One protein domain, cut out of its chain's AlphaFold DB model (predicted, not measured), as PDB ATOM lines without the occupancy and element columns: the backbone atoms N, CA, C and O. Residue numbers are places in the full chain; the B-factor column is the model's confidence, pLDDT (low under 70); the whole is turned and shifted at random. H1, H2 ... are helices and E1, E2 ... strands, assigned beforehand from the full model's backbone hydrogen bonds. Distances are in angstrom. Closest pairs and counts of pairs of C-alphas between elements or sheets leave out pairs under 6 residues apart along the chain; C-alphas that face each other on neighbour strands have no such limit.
ATOM      1  N   ARG A   2      91.832 137.990  99.859       22.56
ATOM      2  CA  ARG A   2      92.444 136.829  99.168       22.56
ATOM      3  C   ARG A   2      93.535 136.088  99.957       22.56
ATOM      4  O   ARG A   2      94.092 135.145  99.413       22.56
ATOM      5  N   GLU A   3      93.786 136.439 101.220       24.86
ATOM      6  CA  GLU A   3      94.917 135.890 101.996       24.86
ATOM      7  C   GLU A   3      94.547 135.039 103.226       24.86
ATOM      8  O   GLU A   3      95.434 134.608 103.950       24.86
ATOM      9  N   LEU A   4      93.270 134.733 103.477       28.83
ATOM     10  CA  LEU A   4      92.855 134.179 104.779       28.83
ATOM     11  C   LEU A   4      93.167 132.693 105.050       28.83
ATOM     12  O   LEU A   4      92.811 132.208 106.111       28.83
ATOM     13  N   PHE A   5      93.861 131.969 104.166       32.97
ATOM     14  CA  PHE A   5      94.311 130.592 104.450       32.97
ATOM     15  C   PHE A   5      95.654 130.294 103.777       32.97
ATOM     16  O   PHE A   5      95.766 129.440 102.897       32.97
ATOM     17  N   SER A   6      96.680 131.051 104.152       33.88
ATOM     18  CA  SER A   6      98.068 130.746 103.809       33.88
ATOM     19  C   SER A   6      98.745 130.154 105.043       33.88
ATOM     20  O   SER A   6      99.089 130.911 105.947       33.88
ATOM     21  N   MET A   7      98.992 128.837 105.068       42.59
ATOM     22  CA  MET A   7      99.964 128.258 106.004       42.59
ATOM     23  C   MET A   7     101.311 128.957 105.781       42.59
ATOM     24  O   MET A   7     101.959 128.758 104.753       42.59
ATOM     25  N   LYS A   8     101.712 129.837 106.702       48.38
ATOM     26  CA  LYS A   8     103.046 130.441 106.679       48.38
ATOM     27  C   LYS A   8     103.996 129.482 107.385       48.38
ATOM     28  O   LYS A   8     103.775 129.141 108.539       48.38
ATOM     29  N   LYS A   9     105.060 129.061 106.698       51.31
ATOM     30  CA  LYS A   9     106.128 128.259 107.304       51.31
ATOM     31  C   LYS A   9     106.725 129.044 108.473       51.31
ATOM     32  O   LYS A   9     107.356 130.080 108.253       51.31
ATOM     33  N   ALA A  10     106.537 128.560 109.697       57.38
ATOM     34  CA  ALA A  10     107.305 129.050 110.829       57.38
ATOM     35  C   ALA A  10     108.783 128.723 110.550       57.38
ATOM     36  O   ALA A  10     109.127 127.571 110.291       57.38
ATOM     37  N   LYS A  11     109.672 129.722 110.527       57.94
ATOM     38  CA  LYS A  11     111.118 129.525 110.289       57.94
ATOM     39  C   LYS A  11     111.835 128.931 111.521       57.94
ATOM     40  O   LYS A  11     112.941 129.351 111.835       57.94
ATOM     41  N   ALA A  12     111.208 128.004 112.242       68.25
ATOM     42  CA  ALA A  12     111.791 127.364 113.416       68.25
ATOM     43  C   ALA A  12     112.121 125.902 113.103       68.25
ATOM     44  O   ALA A  12     111.272 125.151 112.630       68.25
ATOM     45  N   THR A  13     113.363 125.509 113.365       76.62
ATOM     46  CA  THR A  13     113.842 124.126 113.273       76.62
ATOM     47  C   THR A  13     114.657 123.822 114.520       76.62
ATOM     48  O   THR A  13     115.472 124.653 114.913       76.62
ATOM     49  N   ALA A  14     114.477 122.642 115.104       80.69
ATOM     50  CA  ALA A  14     115.266 122.154 116.231       80.69
ATOM     51  C   ALA A  14     115.819 120.760 115.910       80.69
ATOM     52  O   ALA A  14     115.248 120.037 115.093       80.69
ATOM     53  N   LYS A  15     116.939 120.399 116.541       82.56
ATOM     54  CA  LYS A  15     117.444 119.023 116.574       82.56
ATOM     55  C   LYS A  15     117.037 118.406 117.909       82.56
ATOM     56  O   LYS A  15     117.102 119.089 118.927       82.56
ATOM     57  N   THR A  16     116.610 117.151 117.886       82.44
ATOM     58  CA  THR A  16     116.364 116.377 119.104       82.44
ATOM     59  C   THR A  16     117.687 116.086 119.814       82.44
ATOM     60  O   THR A  16     118.723 115.957 119.152       82.44
ATOM     61  N   ASN A  17     117.668 115.996 121.143       82.81
ATOM     62  CA  ASN A  17     118.811 115.515 121.925       82.81
ATOM     63  C   ASN A  17     118.895 113.968 121.904       82.81
ATOM     64  O   ASN A  17     118.126 113.315 121.195       82.81
ATOM     65  N   ALA A  18     119.840 113.386 122.653       76.88
ATOM     66  CA  ALA A  18     120.046 111.933 122.710       76.88
ATOM     67  C   ALA A  18     118.843 111.174 123.300       76.88
ATOM     68  O   ALA A  18     118.573 110.053 122.878       76.88
ATOM     69  N   GLU A  19     118.082 111.801 124.204       77.06
ATOM     70  CA  GLU A  19     116.835 111.244 124.749       77.06
ATOM     71  C   GLU A  19     115.599 111.523 123.864       77.06
ATOM     72  O   GLU A  19     114.486 111.144 124.215       77.06
ATOM     73  N   GLY A  20     115.759 112.180 122.707       72.81
ATOM     74  CA  GLY A  20     114.666 112.473 121.771       72.81
ATOM     75  C   GLY A  20     113.853 113.740 122.080       72.81
ATOM     76  O   GLY A  20     112.912 114.058 121.351       72.81
ATOM     77  N   HIS A  21     114.219 114.507 123.107       79.75
ATOM     78  CA  HIS A  21     113.551 115.756 123.473       79.75
ATOM     79  C   HIS A  21     113.910 116.901 122.523       79.75
ATOM     80  O   HIS A  21     115.046 117.031 122.055       79.75
ATOM     81  N   TYR A  22     112.941 117.778 122.258       80.25
ATOM     82  CA  TYR A  22     113.117 118.975 121.442       80.25
ATOM     83  C   TYR A  22     112.269 120.127 121.978       80.25
ATOM     84  O   TYR A  22     111.241 119.922 122.614       80.25
ATOM     85  N   ARG A  23     112.691 121.360 121.683       81.56
ATOM     86  CA  ARG A  23     111.926 122.573 121.986       81.56
ATOM     87  C   ARG A  23     111.947 123.497 120.776       81.56
ATOM     88  O   ARG A  23     113.006 123.764 120.208       81.56
ATOM     89  N   LEU A  24     110.777 123.990 120.381       79.75
ATOM     90  CA  LEU A  24     110.605 124.935 119.278       79.75
ATOM     91  C   LEU A  24     110.003 126.229 119.825       79.75
ATOM     92  O   LEU A  24     109.011 126.195 120.542       79.75
ATOM     93  N   ARG A  25     110.582 127.375 119.460       80.44
ATOM     94  CA  ARG A  25     109.991 128.692 119.728       80.44
ATOM     95  C   ARG A  25     109.421 129.248 118.434       80.44
ATOM     96  O   ARG A  25     110.160 129.479 117.476       80.44
ATOM     97  N   VAL A  26     108.111 129.447 118.399       76.12
ATOM     98  CA  VAL A  26     107.371 129.920 117.223       76.12
ATOM     99  C   VAL A  26     106.404 131.023 117.633       76.12
ATOM    100  O   VAL A  26     105.852 130.991 118.724       76.12
ATOM    101  N   LYS A  27     106.201 132.014 116.760       76.12
ATOM    102  CA  LYS A  27     105.130 133.001 116.946       76.12
ATOM    103  C   LYS A  27     103.813 132.386 116.484       76.12
ATOM    104  O   LYS A  27     103.748 131.909 115.350       76.12
ATOM    105  N   ALA A  28     102.793 132.440 117.327       68.25
ATOM    106  CA  ALA A  28     101.454 131.944 117.039       68.25
ATOM    107  C   ALA A  28     100.388 132.949 117.484       68.25
ATOM    108  O   ALA A  28     100.687 133.922 118.169       68.25
ATOM    109  N   PHE A  29      99.162 132.724 117.031       70.88
ATOM    110  CA  PHE A  29      97.972 133.499 117.375       70.88
ATOM    111  C   PHE A  29      96.942 132.587 118.060       70.88
ATOM    112  O   PHE A  29      96.976 131.374 117.820       70.88
ATOM    113  N   PRO A  30      95.984 133.140 118.822       56.69
ATOM    114  CA  PRO A  30      94.838 132.379 119.316       56.69
ATOM    115  C   PRO A  30      94.099 131.778 118.114       56.69
ATOM    116  O   PRO A  30      93.690 132.541 117.239       56.69
ATOM    117  N   SER A  31      93.981 130.445 118.035       65.81
ATOM    118  CA  SER A  31      93.513 129.633 116.882       65.81
ATOM    119  C   SER A  31      94.559 129.257 115.809       65.81
ATOM    120  O   SER A  31      94.262 129.184 114.614       65.81
ATOM    121  N   THR A  32      95.799 128.969 116.212       70.81
ATOM    122  CA  THR A  32      96.835 128.463 115.292       70.81
ATOM    123  C   THR A  32      96.873 126.939 115.283       70.81
ATOM    124  O   THR A  32      97.104 126.326 116.311       70.81
ATOM    125  N   THR A  33      96.753 126.309 114.117       72.88
ATOM    126  CA  THR A  33      97.114 124.891 113.954       72.88
ATOM    127  C   THR A  33      98.604 124.778 113.646       72.88
ATOM    128  O   THR A  33      99.073 125.296 112.626       72.88
ATOM    129  N   PHE A  34      99.360 124.090 114.498       74.50
ATOM    130  CA  PHE A  34     100.748 123.738 114.230       74.50
ATOM    131  C   PHE A  34     100.833 122.413 113.484       74.50
ATOM    132  O   PHE A  34     100.236 121.420 113.882       74.50
ATOM    133  N   GLU A  35     101.631 122.386 112.420       76.62
ATOM    134  CA  GLU A  35     102.051 121.156 111.752       76.62
ATOM    135  C   GLU A  35     103.567 121.014 111.933       76.62
ATOM    136  O   GLU A  35     104.348 121.772 111.350       76.62
ATOM    137  N   VAL A  36     103.988 120.063 112.767       77.38
ATOM    138  CA  VAL A  36     105.394 119.778 113.069       77.38
ATOM    139  C   VAL A  36     105.832 118.570 112.262       77.38
ATOM    140  O   VAL A  36     105.338 117.461 112.448       77.38
ATOM    141  N   GLY A  37     106.769 118.786 111.347       79.94
ATOM    142  CA  GLY A  37     107.346 117.723 110.542       79.94
ATOM    143  C   GLY A  37     108.707 117.284 111.068       79.94
ATOM    144  O   GLY A  37     109.588 118.117 111.286       79.94
ATOM    145  N   VAL A  38     108.893 115.975 111.219       81.12
ATOM    146  CA  VAL A  38     110.139 115.362 111.688       81.12
ATOM    147  C   VAL A  38     110.778 114.582 110.547       81.12
ATOM    148  O   VAL A  38     110.112 113.837 109.828       81.12
ATOM    149  N   ARG A  39     112.091 114.754 110.379       81.81
ATOM    150  CA  ARG A  39     112.902 114.018 109.404       81.81
ATOM    151  C   ARG A  39     114.117 113.428 110.102       81.81
ATOM    152  O   ARG A  39     114.823 114.148 110.803       81.81
ATOM    153  N   HIS A  40     114.395 112.158 109.835       79.62
ATOM    154  CA  HIS A  40     115.575 111.458 110.329       79.62
ATOM    155  C   HIS A  40     116.308 110.758 109.179       79.62
ATOM    156  O   HIS A  40     115.710 110.468 108.147       79.62
ATOM    157  N   ALA A  41     117.606 110.487 109.344       76.00
ATOM    158  CA  ALA A  41     118.404 109.814 108.317       76.00
ATOM    159  C   ALA A  41     117.957 108.355 108.086       76.00
ATOM    160  O   ALA A  41     117.878 107.912 106.942       76.00
ATOM    161  N   ALA A  42     117.624 107.641 109.165       74.81
ATOM    162  CA  ALA A  42     117.277 106.215 109.160       74.81
ATOM    163  C   ALA A  42     115.765 105.903 109.234       74.81
ATOM    164  O   ALA A  42     115.376 104.747 109.080       74.81
ATOM    165  N   TYR A  43     114.903 106.901 109.464       81.44
ATOM    166  CA  TYR A  43     113.457 106.690 109.637       81.44
ATOM    167  C   TYR A  43     112.638 107.502 108.635       81.44
ATOM    168  O   TYR A  43     113.088 108.542 108.149       81.44
ATOM    169  N   ALA A  44     111.436 107.018 108.320       79.81
ATOM    170  CA  ALA A  44     110.524 107.719 107.427       79.81
ATOM    171  C   ALA A  44     110.076 109.056 108.051       79.81
ATOM    172  O   ALA A  44     109.845 109.115 109.262       79.81
ATOM    173  N   PRO A  45     109.933 110.131 107.252       81.19
ATOM    174  CA  PRO A  45     109.432 111.398 107.756       81.19
ATOM    175  C   PRO A  45     107.985 111.244 108.229       81.19
ATOM    176  O   PRO A  45     107.178 110.565 107.590       81.19
ATOM    177  N   ASN A  46     107.660 111.906 109.335       77.94
ATOM    178  CA  ASN A  46     106.322 111.914 109.918       77.94
ATOM    179  C   ASN A  46     105.916 113.351 110.273       77.94
ATOM    180  O   ASN A  46     106.766 114.239 110.393       77.94
ATOM    181  N   THR A  47     104.619 113.593 110.417       76.00
ATOM    182  CA  THR A  47     104.074 114.903 110.779       76.00
ATOM    183  C   THR A  47     103.062 114.772 111.900       76.00
ATOM    184  O   THR A  47     102.157 113.946 111.813       76.00
ATOM    185  N   LEU A  48     103.178 115.644 112.893       75.06
ATOM    186  CA  LEU A  48     102.199 115.851 113.950       75.06
ATOM    187  C   LEU A  48     101.427 117.140 113.665       75.06
ATOM    188  O   LEU A  48     102.030 118.148 113.296       75.06
ATOM    189  N   VAL A  49     100.107 117.112 113.835       71.94
ATOM    190  CA  VAL A  49      99.255 118.304 113.759       71.94
ATOM    191  C   VAL A  49      98.624 118.520 115.126       71.94
ATOM    192  O   VAL A  49      98.055 117.579 115.669       71.94
ATOM    193  N   GLN A  50      98.725 119.730 115.669       74.00
ATOM    194  CA  GLN A  50      98.162 120.077 116.973       74.00
ATOM    195  C   GLN A  50      97.654 121.520 116.971       74.00
ATOM    196  O   GLN A  50      98.340 122.425 116.492       74.00
ATOM    197  N   ASP A  51      96.448 121.730 117.490       75.81
ATOM    198  CA  ASP A  51      95.821 123.048 117.574       75.81
ATOM    199  C   ASP A  51      96.283 123.820 118.820       75.81
ATOM    200  O   ASP A  51      96.567 123.243 119.868       75.81
ATOM    201  N   TRP A  52      96.366 125.145 118.694       75.25
ATOM    202  CA  TRP A  52      96.784 126.079 119.736       75.25
ATOM    203  C   TRP A  52      95.790 127.235 119.867       75.25
ATOM    204  O   TRP A  52      95.527 127.969 118.907       75.25
ATOM    205  N   GLY A  53      95.235 127.399 121.069       72.31
ATOM    206  CA  GLY A  53      94.174 128.365 121.372       72.31
ATOM    207  C   GLY A  53      94.610 129.597 122.168       72.31
ATOM    208  O   GLY A  53      93.822 130.528 122.293       72.31
ATOM    209  N   GLU A  54      95.837 129.636 122.687       70.88
ATOM    210  CA  GLU A  54      96.268 130.665 123.643       70.88
ATOM    211  C   GLU A  54      97.083 131.795 122.986       70.88
ATOM    212  O   GLU A  54      97.581 131.677 121.863       70.88
ATOM    213  N   THR A  55      97.218 132.934 123.669       62.31
ATOM    214  CA  THR A  55      98.013 134.076 123.179       62.31
ATOM    215  C   THR A  55      99.520 133.877 123.360       62.31
ATOM    216  O   THR A  55     100.288 134.365 122.534       62.31
ATOM    217  N   GLU A  56      99.947 133.165 124.406       73.69
ATOM    218  CA  GLU A  56     101.350 132.893 124.753       73.69
ATOM    219  C   GLU A  56     101.417 131.707 125.733       73.69
ATOM    220  O   GLU A  56     100.523 131.574 126.560       73.69
ATOM    221  N   GLY A  57     102.444 130.850 125.646       78.75
ATOM    222  CA  GLY A  57     102.619 129.705 126.552       78.75
ATOM    223  C   GLY A  57     103.555 128.613 126.011       78.75
ATOM    224  O   GLY A  57     104.151 128.764 124.940       78.75
ATOM    225  N   GLU A  58     103.691 127.510 126.755       78.94
ATOM    226  CA  GLU A  58     104.402 126.290 126.338       78.94
ATOM    227  C   GLU A  58     103.375 125.173 126.096       78.94
ATOM    228  O   GLU A  58     102.548 124.887 126.957       78.94
ATOM    229  N   ILE A  59     103.416 124.550 124.915       75.94
ATOM    230  CA  ILE A  59     102.581 123.390 124.585       75.94
ATOM    231  C   ILE A  59     103.430 122.127 124.643       75.94
ATOM    232  O   ILE A  59     104.464 122.036 123.975       75.94
ATOM    233  N   GLN A  60     102.980 121.129 125.401       80.31
ATOM    234  CA  GLN A  60     103.544 119.790 125.289       80.31
ATOM    235  C   GLN A  60     102.988 119.140 124.017       80.31
ATOM    236  O   GLN A  60     101.779 118.935 123.879       80.31
ATOM    237  N   LEU A  61     103.876 118.841 123.072       73.50
ATOM    238  CA  LEU A  61     103.521 118.105 121.864       73.50
ATOM    239  C   LEU A  61     103.479 116.605 122.163       73.50
ATOM    240  O   LEU A  61     104.310 116.097 122.919       73.50
ATOM    241  N   SER A  62     102.538 115.896 121.542       71.50
ATOM    242  CA  SER A  62     102.488 114.433 121.606       71.50
ATOM    243  C   SER A  62     103.763 113.799 121.042       71.50
ATOM    244  O   SER A  62     104.428 114.360 120.163       71.50
ATOM    245  N   ASN A  63     104.089 112.596 121.518       74.44
ATOM    246  CA  ASN A  63     105.233 111.836 121.018       74.44
ATOM    247  C   ASN A  63     105.084 111.560 119.515       74.44
ATOM    248  O   ASN A  63     104.027 111.137 119.045       74.44
ATOM    249  N   ILE A  64     106.160 111.786 118.761       73.56
ATOM    250  CA  ILE A  64     106.206 111.518 117.322       73.56
ATOM    251  C   ILE A  64     106.978 110.221 117.111       73.56
ATOM    252  O   ILE A  64     108.207 110.206 117.125       73.56
ATOM    253  N   GLU A  65     106.250 109.132 116.898       77.81
ATOM    254  CA  GLU A  65     106.849 107.845 116.561       77.81
ATOM    255  C   GLU A  65     107.266 107.822 115.085       77.81
ATOM    256  O   GLU A  65     106.485 108.153 114.184       77.81
ATOM    257  N   LEU A  66     108.518 107.439 114.824       76.00
ATOM    258  CA  LEU A  66     109.043 107.297 113.470       76.00
ATOM    259  C   LEU A  66     109.146 105.817 113.104       76.00
ATOM    260  O   LEU A  66     109.844 105.043 113.753       76.00
ATOM    261  N   ALA A  67     108.475 105.430 112.024       76.88
ATOM    262  CA  ALA A  67     108.587 104.087 111.470       76.88
ATOM    263  C   ALA A  67     109.873 103.925 110.641       76.88
ATOM    264  O   ALA A  67     110.423 104.897 110.109       76.88
ATOM    265  N   GLY A  68     110.326 102.679 110.474       77.38
ATOM    266  CA  GLY A  68     111.466 102.348 109.615       77.38
ATOM    267  C   GLY A  68     111.307 102.907 108.196       77.38
ATOM    268  O   GLY A  68     110.252 102.749 107.572       77.38
ATOM    269  N   ALA A  69     112.356 103.560 107.692       81.06
ATOM    270  CA  ALA A  69     112.398 104.115 106.344       81.06
ATOM    271  C   ALA A  69     112.356 103.002 105.292       81.06
ATOM    272  O   ALA A  69     113.274 102.190 105.210       81.06
ATOM    273  N   GLY A  70     111.321 102.989 104.455       85.81
ATOM    274  CA  GLY A  70     111.297 102.125 103.283       85.81
ATOM    275  C   GLY A  70     112.079 102.722 102.111       85.81
ATOM    276  O   GLY A  70     112.368 103.926 102.075       85.81
ATOM    277  N   ARG A  71     112.397 101.886 101.122       89.25
ATOM    278  CA  ARG A  71     113.045 102.304  99.873       89.25
ATOM    279  C   ARG A  71     112.378 101.706  98.643       89.25
ATOM    280  O   ARG A  71     111.896 100.575  98.666       89.25
ATOM    281  N   VAL A  72     112.368 102.470  97.558       88.69
ATOM    282  CA  VAL A  72     111.820 102.060  96.263       88.69
ATOM    283  C   VAL A  72     112.847 102.338  95.185       88.69
ATOM    284  O   VAL A  72     113.295 103.472  95.045       88.69
ATOM    285  N   PHE A  73     113.173 101.335  94.385       91.56
ATOM    286  CA  PHE A  73     114.087 101.476  93.254       91.56
ATOM    287  C   PHE A  73     113.440 100.957  91.975       91.56
ATOM    288  O   PHE A  73     112.524 100.135  92.017       91.56
ATOM    289  N   GLY A  74     113.870 101.477  90.831       90.44
ATOM    290  CA  GLY A  74     113.307 101.104  89.537       90.44
ATOM    291  C   GLY A  74     114.026 101.761  88.367       90.44
ATOM    292  O   GLY A  74     115.080 102.378  88.526       90.44
ATOM    293  N   LEU A  75     113.433 101.627  87.179       91.38
ATOM    294  CA  LEU A  75     113.970 102.123  85.912       91.38
ATOM    295  C   LEU A  75     112.989 103.080  85.231       91.38
ATOM    296  O   LEU A  75     111.788 102.814  85.187       91.38
ATOM    297  N   VAL A  76     113.513 104.157  84.646       89.56
ATOM    298  CA  VAL A  76     112.784 105.084  83.776       89.56
ATOM    299  C   VAL A  76     113.363 105.009  82.366       89.56
ATOM    300  O   VAL A  76     114.532 105.329  82.139       89.56
ATOM    301  N   ARG A  77     112.529 104.608  81.409       89.94
ATOM    302  CA  ARG A  77     112.876 104.509  79.987       89.94
ATOM    303  C   ARG A  77     111.858 105.247  79.137       89.94
ATOM    304  O   ARG A  77     110.750 105.518  79.584       89.94
ATOM    305  N   ASP A  78     112.216 105.602  77.914       84.44
ATOM    306  CA  ASP A  78     111.234 106.078  76.948       84.44
ATOM    307  C   ASP A  78     110.507 104.912  76.258       84.44
ATOM    308  O   ASP A  78     110.847 103.742  76.439       84.44
ATOM    309  N   LEU A  79     109.484 105.212  75.452       79.62
ATOM    310  CA  LEU A  79     108.763 104.187  74.682       79.62
ATOM    311  C   LEU A  79     109.643 103.409  73.684       79.62
ATOM    312  O   LEU A  79     109.217 102.356  73.218       79.62
ATOM    313  N   LYS A  80     110.841 103.907  73.347       81.44
ATOM    314  CA  LYS A  80     111.819 103.218  72.492       81.44
ATOM    315  C   LYS A  80     112.802 102.361  73.305       81.44
ATOM    316  O   LYS A  80     113.644 101.696  72.716       81.44
ATOM    317  N   GLY A  81     112.693 102.365  74.635       82.19
ATOM    318  CA  GLY A  81     113.547 101.608  75.546       82.19
ATOM    319  C   GLY A  81     114.838 102.323  75.957       82.19
ATOM    320  O   GLY A  81     115.624 101.737  76.699       82.19
ATOM    321  N   ALA A  82     115.064 103.572  75.534       87.94
ATOM    322  CA  ALA A  82     116.248 104.332  75.932       87.94
ATOM    323  C   ALA A  82     116.112 104.839  77.383       87.94
ATOM    324  O   ALA A  82     115.019 105.263  77.770       87.94
ATOM    325  N   PRO A  83     117.182 104.827  78.201       89.06
ATOM    326  CA  PRO A  83     117.132 105.350  79.565       89.06
ATOM    327  C   PRO A  83     116.860 106.860  79.567       89.06
ATOM    328  O   PRO A  83     117.489 107.618  78.829       89.06
ATOM    329  N   VAL A  84     115.931 107.313  80.412       89.50
ATOM    330  CA  VAL A  84     115.663 108.750  80.580       89.50
ATOM    331  C   VAL A  84     116.486 109.259  81.750       89.50
ATOM    332  O   VAL A  84     116.196 108.933  82.898       89.50
ATOM    333  N   VAL A  85     117.501 110.069  81.461       91.06
ATOM    334  CA  VAL A  85     118.417 110.637  82.461       91.06
ATOM    335  C   VAL A  85     117.819 111.897  83.089       91.06
ATOM    336  O   VAL A  85     117.247 112.739  82.396       91.06
ATOM    337  N   GLY A  86     117.961 112.050  84.406       86.31
ATOM    338  CA  GLY A  86     117.543 113.254  85.124       86.31
ATOM    339  C   GLY A  86     116.029 113.414  85.297       86.31
ATOM    340  O   GLY A  86     115.578 114.502  85.660       86.31
ATOM    341  N   ALA A  87     115.243 112.357  85.063       86.25
ATOM    342  CA  ALA A  87     113.815 112.343  85.353       86.25
ATOM    343  C   ALA A  87     113.612 112.517  86.858       86.25
ATOM    344  O   ALA A  87     114.192 111.780  87.648       86.25
ATOM    345  N   LYS A  88     112.809 113.498  87.260       85.12
ATOM    346  CA  LYS A  88     112.491 113.787  88.655       85.12
ATOM    347  C   LYS A  88     111.386 112.850  89.130       85.12
ATOM    348  O   LYS A  88     110.295 112.855  88.564       85.12
ATOM    349  N   LEU A  89     111.647 112.102  90.195       86.19
ATOM    350  CA  LEU A  89     110.682 111.204  90.822       86.19
ATOM    351  C   LEU A  89     110.211 111.773  92.154       86.19
ATOM    352  O   LEU A  89     111.019 112.194  92.984       86.19
ATOM    353  N   SER A  90     108.894 111.792  92.339       80.69
ATOM    354  CA  SER A  90     108.239 112.300  93.544       80.69
ATOM    355  C   SER A  90     107.241 111.281  94.083       80.69
ATOM    356  O   SER A  90     106.465 110.694  93.329       80.69
ATOM    357  N   TYR A  91     107.242 111.099  95.399       80.06
ATOM    358  CA  TYR A  91     106.254 110.292  96.103       80.06
ATOM    359  C   TYR A  91     104.900 111.014  96.146       80.06
ATOM    360  O   TYR A  91     104.823 112.191  96.502       80.06
ATOM    361  N   LEU A  92     103.826 110.302  95.812       71.81
ATOM    362  CA  LEU A  92     102.454 110.792  95.884       71.81
ATOM    363  C   LEU A  92     101.617 109.827  96.743       71.81
ATOM    364  O   LEU A  92     101.286 108.736  96.272       71.81
ATOM    365  N   PRO A  93     101.247 110.183  97.984       64.62
ATOM    366  CA  PRO A  93     100.466 109.288  98.830       64.62
ATOM    367  C   PRO A  93      99.082 109.049  98.228       64.62
ATOM    368  O   PRO A  93      98.399 109.976  97.783       64.62
ATOM    369  N   VAL A  94      98.630 107.797  98.259       64.56
ATOM    370  CA  VAL A  94      97.254 107.447  97.915       64.56
ATOM    371  C   VAL A  94      96.534 107.172  99.222       64.56
ATOM    372  O   VAL A  94      96.688 106.105  99.808       64.56
ATOM    373  N   GLY A  95      95.741 108.138  99.691       48.47
ATOM    374  CA  GLY A  95      94.959 107.958 100.915       48.47
ATOM    375  C   GLY A  95      94.126 106.673 100.860       48.47
ATOM    376  O   GLY A  95      93.608 106.312  99.795       48.47
ATOM    377  N   ARG A  96      93.978 105.981 102.001       33.88
ATOM    378  CA  ARG A  96      93.078 104.823 102.150       33.88
ATOM    379  C   ARG A  96      91.630 105.254 101.896       33.88
ATOM    380  O   ARG A  96      90.853 105.522 102.806       33.88
ATOM    381  N   SER A 119     101.048 119.632 103.808       55.72
ATOM    382  CA  SER A 119     101.946 120.417 102.952       55.72
ATOM    383  C   SER A 119     103.402 120.308 103.411       55.72
ATOM    384  O   SER A 119     104.300 120.463 102.581       55.72
ATOM    385  N   VAL A 120     103.631 119.991 104.695       62.00
ATOM    386  CA  VAL A 120     104.959 119.778 105.277       62.00
ATOM    387  C   VAL A 120     105.455 118.363 104.988       62.00
ATOM    388  O   VAL A 120     106.592 118.231 104.547       62.00
ATOM    389  N   LEU A 121     104.623 117.314 105.092       65.69
ATOM    390  CA  LEU A 121     105.046 115.945 104.750       65.69
ATOM    391  C   LEU A 121     105.504 115.862 103.291       65.69
ATOM    392  O   LEU A 121     106.568 115.328 102.994       65.69
ATOM    393  N   SER A 122     104.755 116.492 102.383       63.62
ATOM    394  CA  SER A 122     105.103 116.571 100.956       63.62
ATOM    395  C   SER A 122     106.443 117.286 100.696       63.62
ATOM    396  O   SER A 122     107.076 117.034  99.674       63.62
ATOM    397  N   GLN A 123     106.879 118.174 101.600       68.19
ATOM    398  CA  GLN A 123     108.181 118.858 101.549       68.19
ATOM    399  C   GLN A 123     109.309 118.060 102.219       68.19
ATOM    400  O   GLN A 123     110.474 118.283 101.894       68.19
ATOM    401  N   LEU A 124     108.980 117.181 103.170       71.56
ATOM    402  CA  LEU A 124     109.938 116.324 103.877       71.56
ATOM    403  C   LEU A 124     110.243 115.025 103.132       71.56
ATOM    404  O   LEU A 124     111.285 114.418 103.372       71.56
ATOM    405  N   LEU A 125     109.341 114.606 102.246       75.19
ATOM    406  CA  LEU A 125     109.524 113.435 101.407       75.19
ATOM    407  C   LEU A 125     110.650 113.663 100.386       75.19
ATOM    408  O   LEU A 125     110.687 114.705  99.722       75.19
ATOM    409  N   PRO A 126     111.562 112.694 100.224       69.19
ATOM    410  CA  PRO A 126     112.683 112.841  99.316       69.19
ATOM    411  C   PRO A 126     112.238 112.819  97.853       69.19
ATOM    412  O   PRO A 126     111.316 112.109  97.447       69.19
ATOM    413  N   GLN A 127     112.944 113.612  97.052       78.31
ATOM    414  CA  GLN A 127     112.885 113.582  95.596       78.31
ATOM    415  C   GLN A 127     114.173 112.952  95.085       78.31
ATOM    416  O   GLN A 127     115.249 113.225  95.614       78.31
ATOM    417  N   SER A 128     114.063 112.143  94.039       85.44
ATOM    418  CA  SER A 128     115.218 111.523  93.391       85.44
ATOM    419  C   SER A 128     115.242 111.863  91.909       85.44
ATOM    420  O   SER A 128     114.236 112.301  91.339       85.44
ATOM    421  N   LYS A 129     116.407 111.694  91.289       90.25
ATOM    422  CA  LYS A 129     116.581 111.813  89.845       90.25
ATOM    423  C   LYS A 129     117.100 110.497  89.298       90.25
ATOM    424  O   LYS A 129     117.935 109.860  89.931       90.25
ATOM    425  N   SER A 130     116.639 110.119  88.112       91.31
ATOM    426  CA  SER A 130     117.213 108.974  87.413       91.31
ATOM    427  C   SER A 130     118.653 109.251  86.961       91.31
ATOM    428  O   SER A 130     118.984 110.361  86.529       91.31
ATOM    429  N   ASN A 131     119.515 108.238  87.057       90.25
ATOM    430  CA  ASN A 131     120.920 108.294  86.649       90.25
ATOM    431  C   ASN A 131     121.096 108.090  85.125       90.25
ATOM    432  O   ASN A 131     120.119 108.016  84.377       90.25
ATOM    433  N   ALA A 132     122.346 107.985  84.654       89.31
ATOM    434  CA  ALA A 132     122.682 107.779  83.238       89.31
ATOM    435  C   ALA A 132     122.097 106.481  82.638       89.31
ATOM    436  O   ALA A 132     121.815 106.419  81.445       89.31
ATOM    437  N   MET A 133     121.864 105.465  83.472       86.88
ATOM    438  CA  MET A 133     121.238 104.195  83.087       86.88
ATOM    439  C   MET A 133     119.708 104.210  83.264       86.88
ATOM    440  O   MET A 133     119.050 103.188  83.069       86.88
ATOM    441  N   GLY A 134     119.120 105.354  83.635       86.88
ATOM    442  CA  GLY A 134     117.689 105.501  83.901       86.88
ATOM    443  C   GLY A 134     117.243 104.913  85.242       86.88
ATOM    444  O   GLY A 134     116.047 104.895  85.525       86.88
ATOM    445  N   GLN A 135     118.165 104.436  86.080       90.62
ATOM    446  CA  GLN A 135     117.850 103.888  87.399       90.62
ATOM    447  C   GLN A 135     117.565 105.008  88.388       90.62
ATOM    448  O   GLN A 135     118.204 106.060  88.346       90.62
ATOM    449  N   TYR A 136     116.642 104.761  89.307       90.81
ATOM    450  CA  TYR A 136     116.371 105.651  90.424       90.81
ATOM    451  C   TYR A 136     116.232 104.874  91.724       90.81
ATOM    452  O   TYR A 136     115.805 103.719  91.732       90.81
ATOM    453  N   GLU A 137     116.510 105.563  92.826       90.19
ATOM    454  CA  GLU A 137     116.219 105.099  94.177       90.19
ATOM    455  C   GLU A 137     115.566 106.242  94.961       90.19
ATOM    456  O   GLU A 137     116.080 107.363  95.005       90.19
ATOM    457  N   LEU A 138     114.396 105.970  95.534       86.75
ATOM    458  CA  LEU A 138     113.710 106.804  96.512       86.75
ATOM    459  C   LEU A 138     113.901 106.147  97.880       86.75
ATOM    460  O   LEU A 138     113.369 105.066  98.128       86.75
ATOM    461  N   THR A 139     114.664 106.786  98.757       86.56
ATOM    462  CA  THR A 139     114.888 106.338 100.140       86.56
ATOM    463  C   THR A 139     113.911 107.024 101.096       86.56
ATOM    464  O   THR A 139     113.107 107.836 100.656       86.56
ATOM    465  N   GLN A 140     113.951 106.709 102.396       82.12
ATOM    466  CA  GLN A 140     113.189 107.420 103.445       82.12
ATOM    467  C   GLN A 140     111.685 107.543 103.157       82.12
ATOM    468  O   GLN A 140     111.060 108.561 103.453       82.12
ATOM    469  N   LEU A 141     111.093 106.507 102.565       84.06
ATOM    470  CA  LEU A 141     109.675 106.500 102.235       84.06
ATOM    471  C   LEU A 141     108.842 105.965 103.410       84.06
ATOM    472  O   LEU A 141     109.204 104.936 103.989       84.06
ATOM    473  N   PRO A 142     107.713 106.614 103.752       82.38
ATOM    474  CA  PRO A 142     106.740 106.060 104.682       82.38
ATOM    475  C   PRO A 142     106.125 104.763 104.157       82.38
ATOM    476  O   PRO A 142     105.907 104.602 102.954       82.38
ATOM    477  N   ALA A 143     105.789 103.862 105.076       80.69
ATOM    478  CA  ALA A 143     105.011 102.673 104.756       80.69
ATOM    479  C   ALA A 143     103.584 103.040 104.317       80.69
ATOM    480  O   ALA A 143     102.995 104.013 104.796       80.69
ATOM    481  N   GLY A 144     102.995 102.222 103.448       79.00
ATOM    482  CA  GLY A 144     101.617 102.371 102.987       79.00
ATOM    483  C   GLY A 144     101.470 102.398 101.470       79.00
ATOM    484  O   GLY A 144     102.366 102.006 100.724       79.00
ATOM    485  N   SER A 145     100.289 102.828 101.014       77.56
ATOM    486  CA  SER A 145      99.942 102.884  99.593       77.56
ATOM    487  C   SER A 145     100.267 104.247  98.979       77.56
ATOM    488  O   SER A 145      99.792 105.285  99.446       77.56
ATOM    489  N   PHE A 146     100.995 104.252  97.871       76.75
ATOM    490  CA  PHE A 146     101.402 105.477  97.182       76.75
ATOM    491  C   PHE A 146     101.538 105.254  95.676       76.75
ATOM    492  O   PHE A 146     101.346 104.156  95.160       76.75
ATOM    493  N   GLN A 147     101.819 106.327  94.953       79.94
ATOM    494  CA  GLN A 147     102.221 106.316  93.554       79.94
ATOM    495  C   GLN A 147     103.530 107.085  93.422       79.94
ATOM    496  O   GLN A 147     103.795 108.007  94.192       79.94
ATOM    497  N   VAL A 148     104.332 106.738  92.423       80.62
ATOM    498  CA  VAL A 148     105.499 107.531  92.032       80.62
ATOM    499  C   VAL A 148     105.113 108.371  90.825       80.62
ATOM    500  O   VAL A 148     104.651 107.834  89.820       80.62
ATOM    501  N   LEU A 149     105.275 109.687  90.940       77.69
ATOM    502  CA  LEU A 149     105.127 110.649  89.852       77.69
ATOM    503  C   LEU A 149     106.496 110.887  89.214       77.69
ATOM    504  O   LEU A 149     107.450 111.197  89.927       77.69
ATOM    505  N   VAL A 150     106.582 110.776  87.892       79.81
ATOM    506  CA  VAL A 150     107.805 111.010  87.123       79.81
ATOM    507  C   VAL A 150     107.611 112.199  86.199       79.81
ATOM    508  O   VAL A 150     106.701 112.211  85.371       79.81
ATOM    509  N   GLU A 151     108.502 113.176  86.319       77.25
ATOM    510  CA  GLU A 151     108.559 114.359  85.467       77.25
ATOM    511  C   GLU A 151     109.932 114.432  84.794       77.25
ATOM    512  O   GLU A 151     110.961 114.482  85.464       77.25
ATOM    513  N   ALA A 152     109.968 114.462  83.465       79.38
ATOM    514  CA  ALA A 152     111.205 114.632  82.707       79.38
ATOM    515  C   ALA A 152     111.010 115.675  81.604       79.38
ATOM    516  O   ALA A 152     109.923 115.798  81.031       79.38
ATOM    517  N   LYS A 153     112.065 116.438  81.296       77.69
ATOM    518  CA  LYS A 153     112.016 117.476  80.260       77.69
ATOM    519  C   LYS A 153     111.655 116.852  78.906       77.69
ATOM    520  O   LYS A 153     112.310 115.915  78.469       77.69
ATOM    521  N   GLY A 154     110.619 117.377  78.249       72.00
ATOM    522  CA  GLY A 154     110.150 116.892  76.943       72.00
ATOM    523  C   GLY A 154     109.272 115.632  76.982       72.00
ATOM    524  O   GLY A 154     108.795 115.200  75.934       72.00
ATOM    525  N   TYR A 155     109.000 115.065  78.161       74.81
ATOM    526  CA  TYR A 155     108.164 113.873  78.326       74.81
ATOM    527  C   TYR A 155     106.854 114.182  79.051       74.81
ATOM    528  O   TYR A 155     106.743 115.154  79.801       74.81
ATOM    529  N   PHE A 156     105.848 113.333  78.850       69.06
ATOM    530  CA  PHE A 156     104.645 113.365  79.667       69.06
ATOM    531  C   PHE A 156     104.948 113.015  81.113       69.06
ATOM    532  O   PHE A 156     105.738 112.122  81.411       69.06
ATOM    533  N   VAL A 157     104.243 113.707  82.006       65.75
ATOM    534  CA  VAL A 157     104.189 113.324  83.409       65.75
ATOM    535  C   VAL A 157     103.482 111.976  83.501       65.75
ATOM    536  O   VAL A 157     102.297 111.865  83.170       65.75
ATOM    537  N   THR A 158     104.211 110.966  83.954       64.62
ATOM    538  CA  THR A 158     103.711 109.598  84.123       64.62
ATOM    539  C   THR A 158     103.628 109.284  85.608       64.62
ATOM    540  O   THR A 158     104.405 109.795  86.409       64.62
ATOM    541  N   ARG A 159     102.672 108.441  85.997       71.75
ATOM    542  CA  ARG A 159     102.575 107.916  87.361       71.75
ATOM    543  C   ARG A 159     102.501 106.402  87.342       71.75
ATOM    544  O   ARG A 159     101.911 105.843  86.419       71.75
ATOM    545  N   THR A 160     103.045 105.764  88.368       70.38
ATOM    546  CA  THR A 160     102.858 104.326  88.581       70.38
ATOM    547  C   THR A 160     101.397 104.001  88.902       70.38
ATOM    548  O   THR A 160     100.600 104.859  89.307       70.38
ATOM    549  N   GLU A 161     101.054 102.720  88.813       73.25
ATOM    550  CA  GLU A 161      99.929 102.183  89.575       73.25
ATOM    551  C   GLU A 161     100.174 102.328  91.087       73.25
ATOM    552  O   GLU A 161     101.231 102.791  91.529       73.25
ATOM    553  N   ARG A 162      99.162 101.991  91.891       74.56
ATOM    554  CA  ARG A 162      99.303 102.004  93.347       74.56
ATOM    555  C   ARG A 162     100.365 100.979  93.747       74.56
ATOM    556  O   ARG A 162     100.199  99.797  93.479       74.56
ATOM    557  N   LEU A 163     101.408 101.459  94.406       80.88
ATOM    558  CA  LEU A 163     102.444 100.663  95.044       80.88
ATOM    559  C   LEU A 163     102.136 100.541  96.536       80.88
ATOM    560  O   LEU A 163     101.543 101.452  97.121       80.88
ATOM    561  N   GLU A 164     102.543  99.431  97.143       84.00
ATOM    562  CA  GLU A 164     102.435  99.187  98.583       84.00
ATOM    563  C   GLU A 164     103.827  98.904  99.146       84.00
ATOM    564  O   GLU A 164     104.552  98.064  98.621       84.00
ATOM    565  N   LEU A 165     104.208  99.640 100.191       83.62
ATOM    566  CA  LEU A 165     105.505  99.509 100.850       83.62
ATOM    567  C   LEU A 165     105.305  99.170 102.326       83.62
ATOM    568  O   LEU A 165     104.599  99.884 103.041       83.62
ATOM    569  N   SER A 166     105.931  98.083 102.776       81.75
ATOM    570  CA  SER A 166     105.949  97.679 104.186       81.75
ATOM    571  C   SER A 166     106.898  98.566 105.011       81.75
ATOM    572  O   SER A 166     107.842  99.123 104.444       81.75
ATOM    573  N   PRO A 167     106.699  98.694 106.338       77.75
ATOM    574  CA  PRO A 167     107.625  99.411 107.223       77.75
ATOM    575  C   PRO A 167     109.065  98.908 107.079       77.75
ATOM    576  O   PRO A 167     109.296  97.705 107.145       77.75
ATOM    577  N   GLY A 168     110.021  99.813 106.830       79.00
ATOM    578  CA  GLY A 168     111.430  99.461 106.580       79.00
ATOM    579  C   GLY A 168     111.689  98.625 105.316       79.00
ATOM    580  O   GLY A 168     112.809  98.173 105.092       79.00
ATOM    581  N   GLY A 169     110.664  98.382 104.493       84.56
ATOM    582  CA  GLY A 169     110.733  97.477 103.351       84.56
ATOM    583  C   GLY A 169     111.481  98.052 102.149       84.56
ATOM    584  O   GLY A 169     111.645  99.261 101.997       84.56
ATOM    585  N   SER A 170     111.894  97.163 101.247       88.06
ATOM    586  CA  SER A 170     112.442  97.506  99.932       88.06
ATOM    587  C   SER A 170     111.488  97.034  98.836       88.06
ATOM    588  O   SER A 170     111.095  95.872  98.839       88.06
ATOM    589  N   LEU A 171     111.133  97.908  97.891       88.69
ATOM    590  CA  LEU A 171     110.243  97.581  96.772       88.69
ATOM    591  C   LEU A 171     110.908  97.887  95.424       88.69
ATOM    592  O   LEU A 171     111.332  99.015  95.175       88.69
ATOM    593  N   HIS A 172     110.919  96.907  94.521       88.81
ATOM    594  CA  HIS A 172     111.264  97.135  93.121       88.81
ATOM    595  C   HIS A 172     110.015  97.582  92.350       88.81
ATOM    596  O   HIS A 172     109.052  96.826  92.202       88.81
ATOM    597  N   ALA A 173     110.011  98.826  91.882       84.75
ATOM    598  CA  ALA A 173     108.904  99.380  91.118       84.75
ATOM    599  C   ALA A 173     108.917  98.876  89.660       84.75
ATOM    600  O   ALA A 173     109.990  98.644  89.096       84.75
ATOM    601  N   PRO A 174     107.742  98.745  89.013       82.12
ATOM    602  CA  PRO A 174     107.666  98.452  87.584       82.12
ATOM    603  C   PRO A 174     108.423  99.484  86.738       82.12
ATOM    604  O   PRO A 174     108.486 100.662  87.098       82.12
ATOM    605  N   GLU A 175     108.941  99.055  85.583       84.69
ATOM    606  CA  GLU A 175     109.594  99.951  84.621       84.69
ATOM    607  C   GLU A 175     108.641 101.076  84.189       84.69
ATOM    608  O   GLU A 175     107.529 100.844  83.705       84.69
ATOM    609  N   LEU A 176     109.101 102.316  84.342       84.00
ATOM    610  CA  LEU A 176     108.354 103.513  83.997       84.00
ATOM    611  C   LEU A 176     108.690 103.943  82.575       84.00
ATOM    612  O   LEU A 176     109.767 104.476  82.314       84.00
ATOM    613  N   ARG A 177     107.735 103.742  81.664       83.12
ATOM    614  CA  ARG A 177     107.855 104.169  80.269       83.12
ATOM    615  C   ARG A 177     107.288 105.570  80.066       83.12
ATOM    616  O   ARG A 177     106.094 105.803  80.254       83.12
ATOM    617  N   LEU A 178     108.149 106.502  79.675       81.06
ATOM    618  CA  LEU A 178     107.790 107.881  79.381       81.06
ATOM    619  C   LEU A 178     107.552 108.076  77.885       81.06
ATOM    620  O   LEU A 178     108.371 107.726  77.034       81.06
ATOM    621  N   GLU A 179     106.428 108.697  77.560       78.75
ATOM    622  CA  GLU A 179     106.115 109.112  76.199       78.75
ATOM    623  C   GLU A 179     106.576 110.562  75.982       78.75
ATOM    624  O   GLU A 179     106.353 111.424  76.835       78.75
ATOM    625  N   LYS A 180     107.242 110.843  74.853       80.50
ATOM    626  CA  LYS A 180     107.650 112.210  74.485       80.50
ATOM    627  C   LYS A 180     106.417 113.044  74.143       80.50
ATOM    628  O   LYS A 180     105.572 112.609  73.359       80.50
TER     629      LYS A 180
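What this domain is: This is residues 2 to 96 and 119 to 180 of the 862 residues of an uncharacterized protein of Planctomycetes bacterium (UniProt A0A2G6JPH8). With little regular structure, it forms a barrel-like head of two strongly twisted sheets, branched mixed E3 E6 E9 E10 and antiparallel E5-E4-E7-E8, and a lobe round hairpin E1-E2; H1 lies between. Mostly strand, it has 157 printed residues, 60 in ten named strands and one named helix after E4. It is loose, radius of gyration of the C-alphas 18.9 A, spanning 61 by 43 by 29 A.

How they stand to each other: Look at E3, residues 70 to 78: N 72 is 2.8 A from O 138 of antiparallel E6, residues 135 to 141. E5, residues 127 to 129, comes closest to E6 at C-alphas 128 and 138, 5.9 A. H1, residues 121 to 124, is too short for O i to N i+4 pairs.

Where its parts are: Find E1, residues 32 to 38, beginning at (96.835, 128.463, 115.292); E10, residues 176 to 178, ends at (107.790, 107.881, 79.381).

The domain as a whole: Residues 97 to 118 are cut out; C-alphas 96 and 119 are 18.0 A apart. Residues 53 to 69 make a long link; 28 residues have pLDDT under 70.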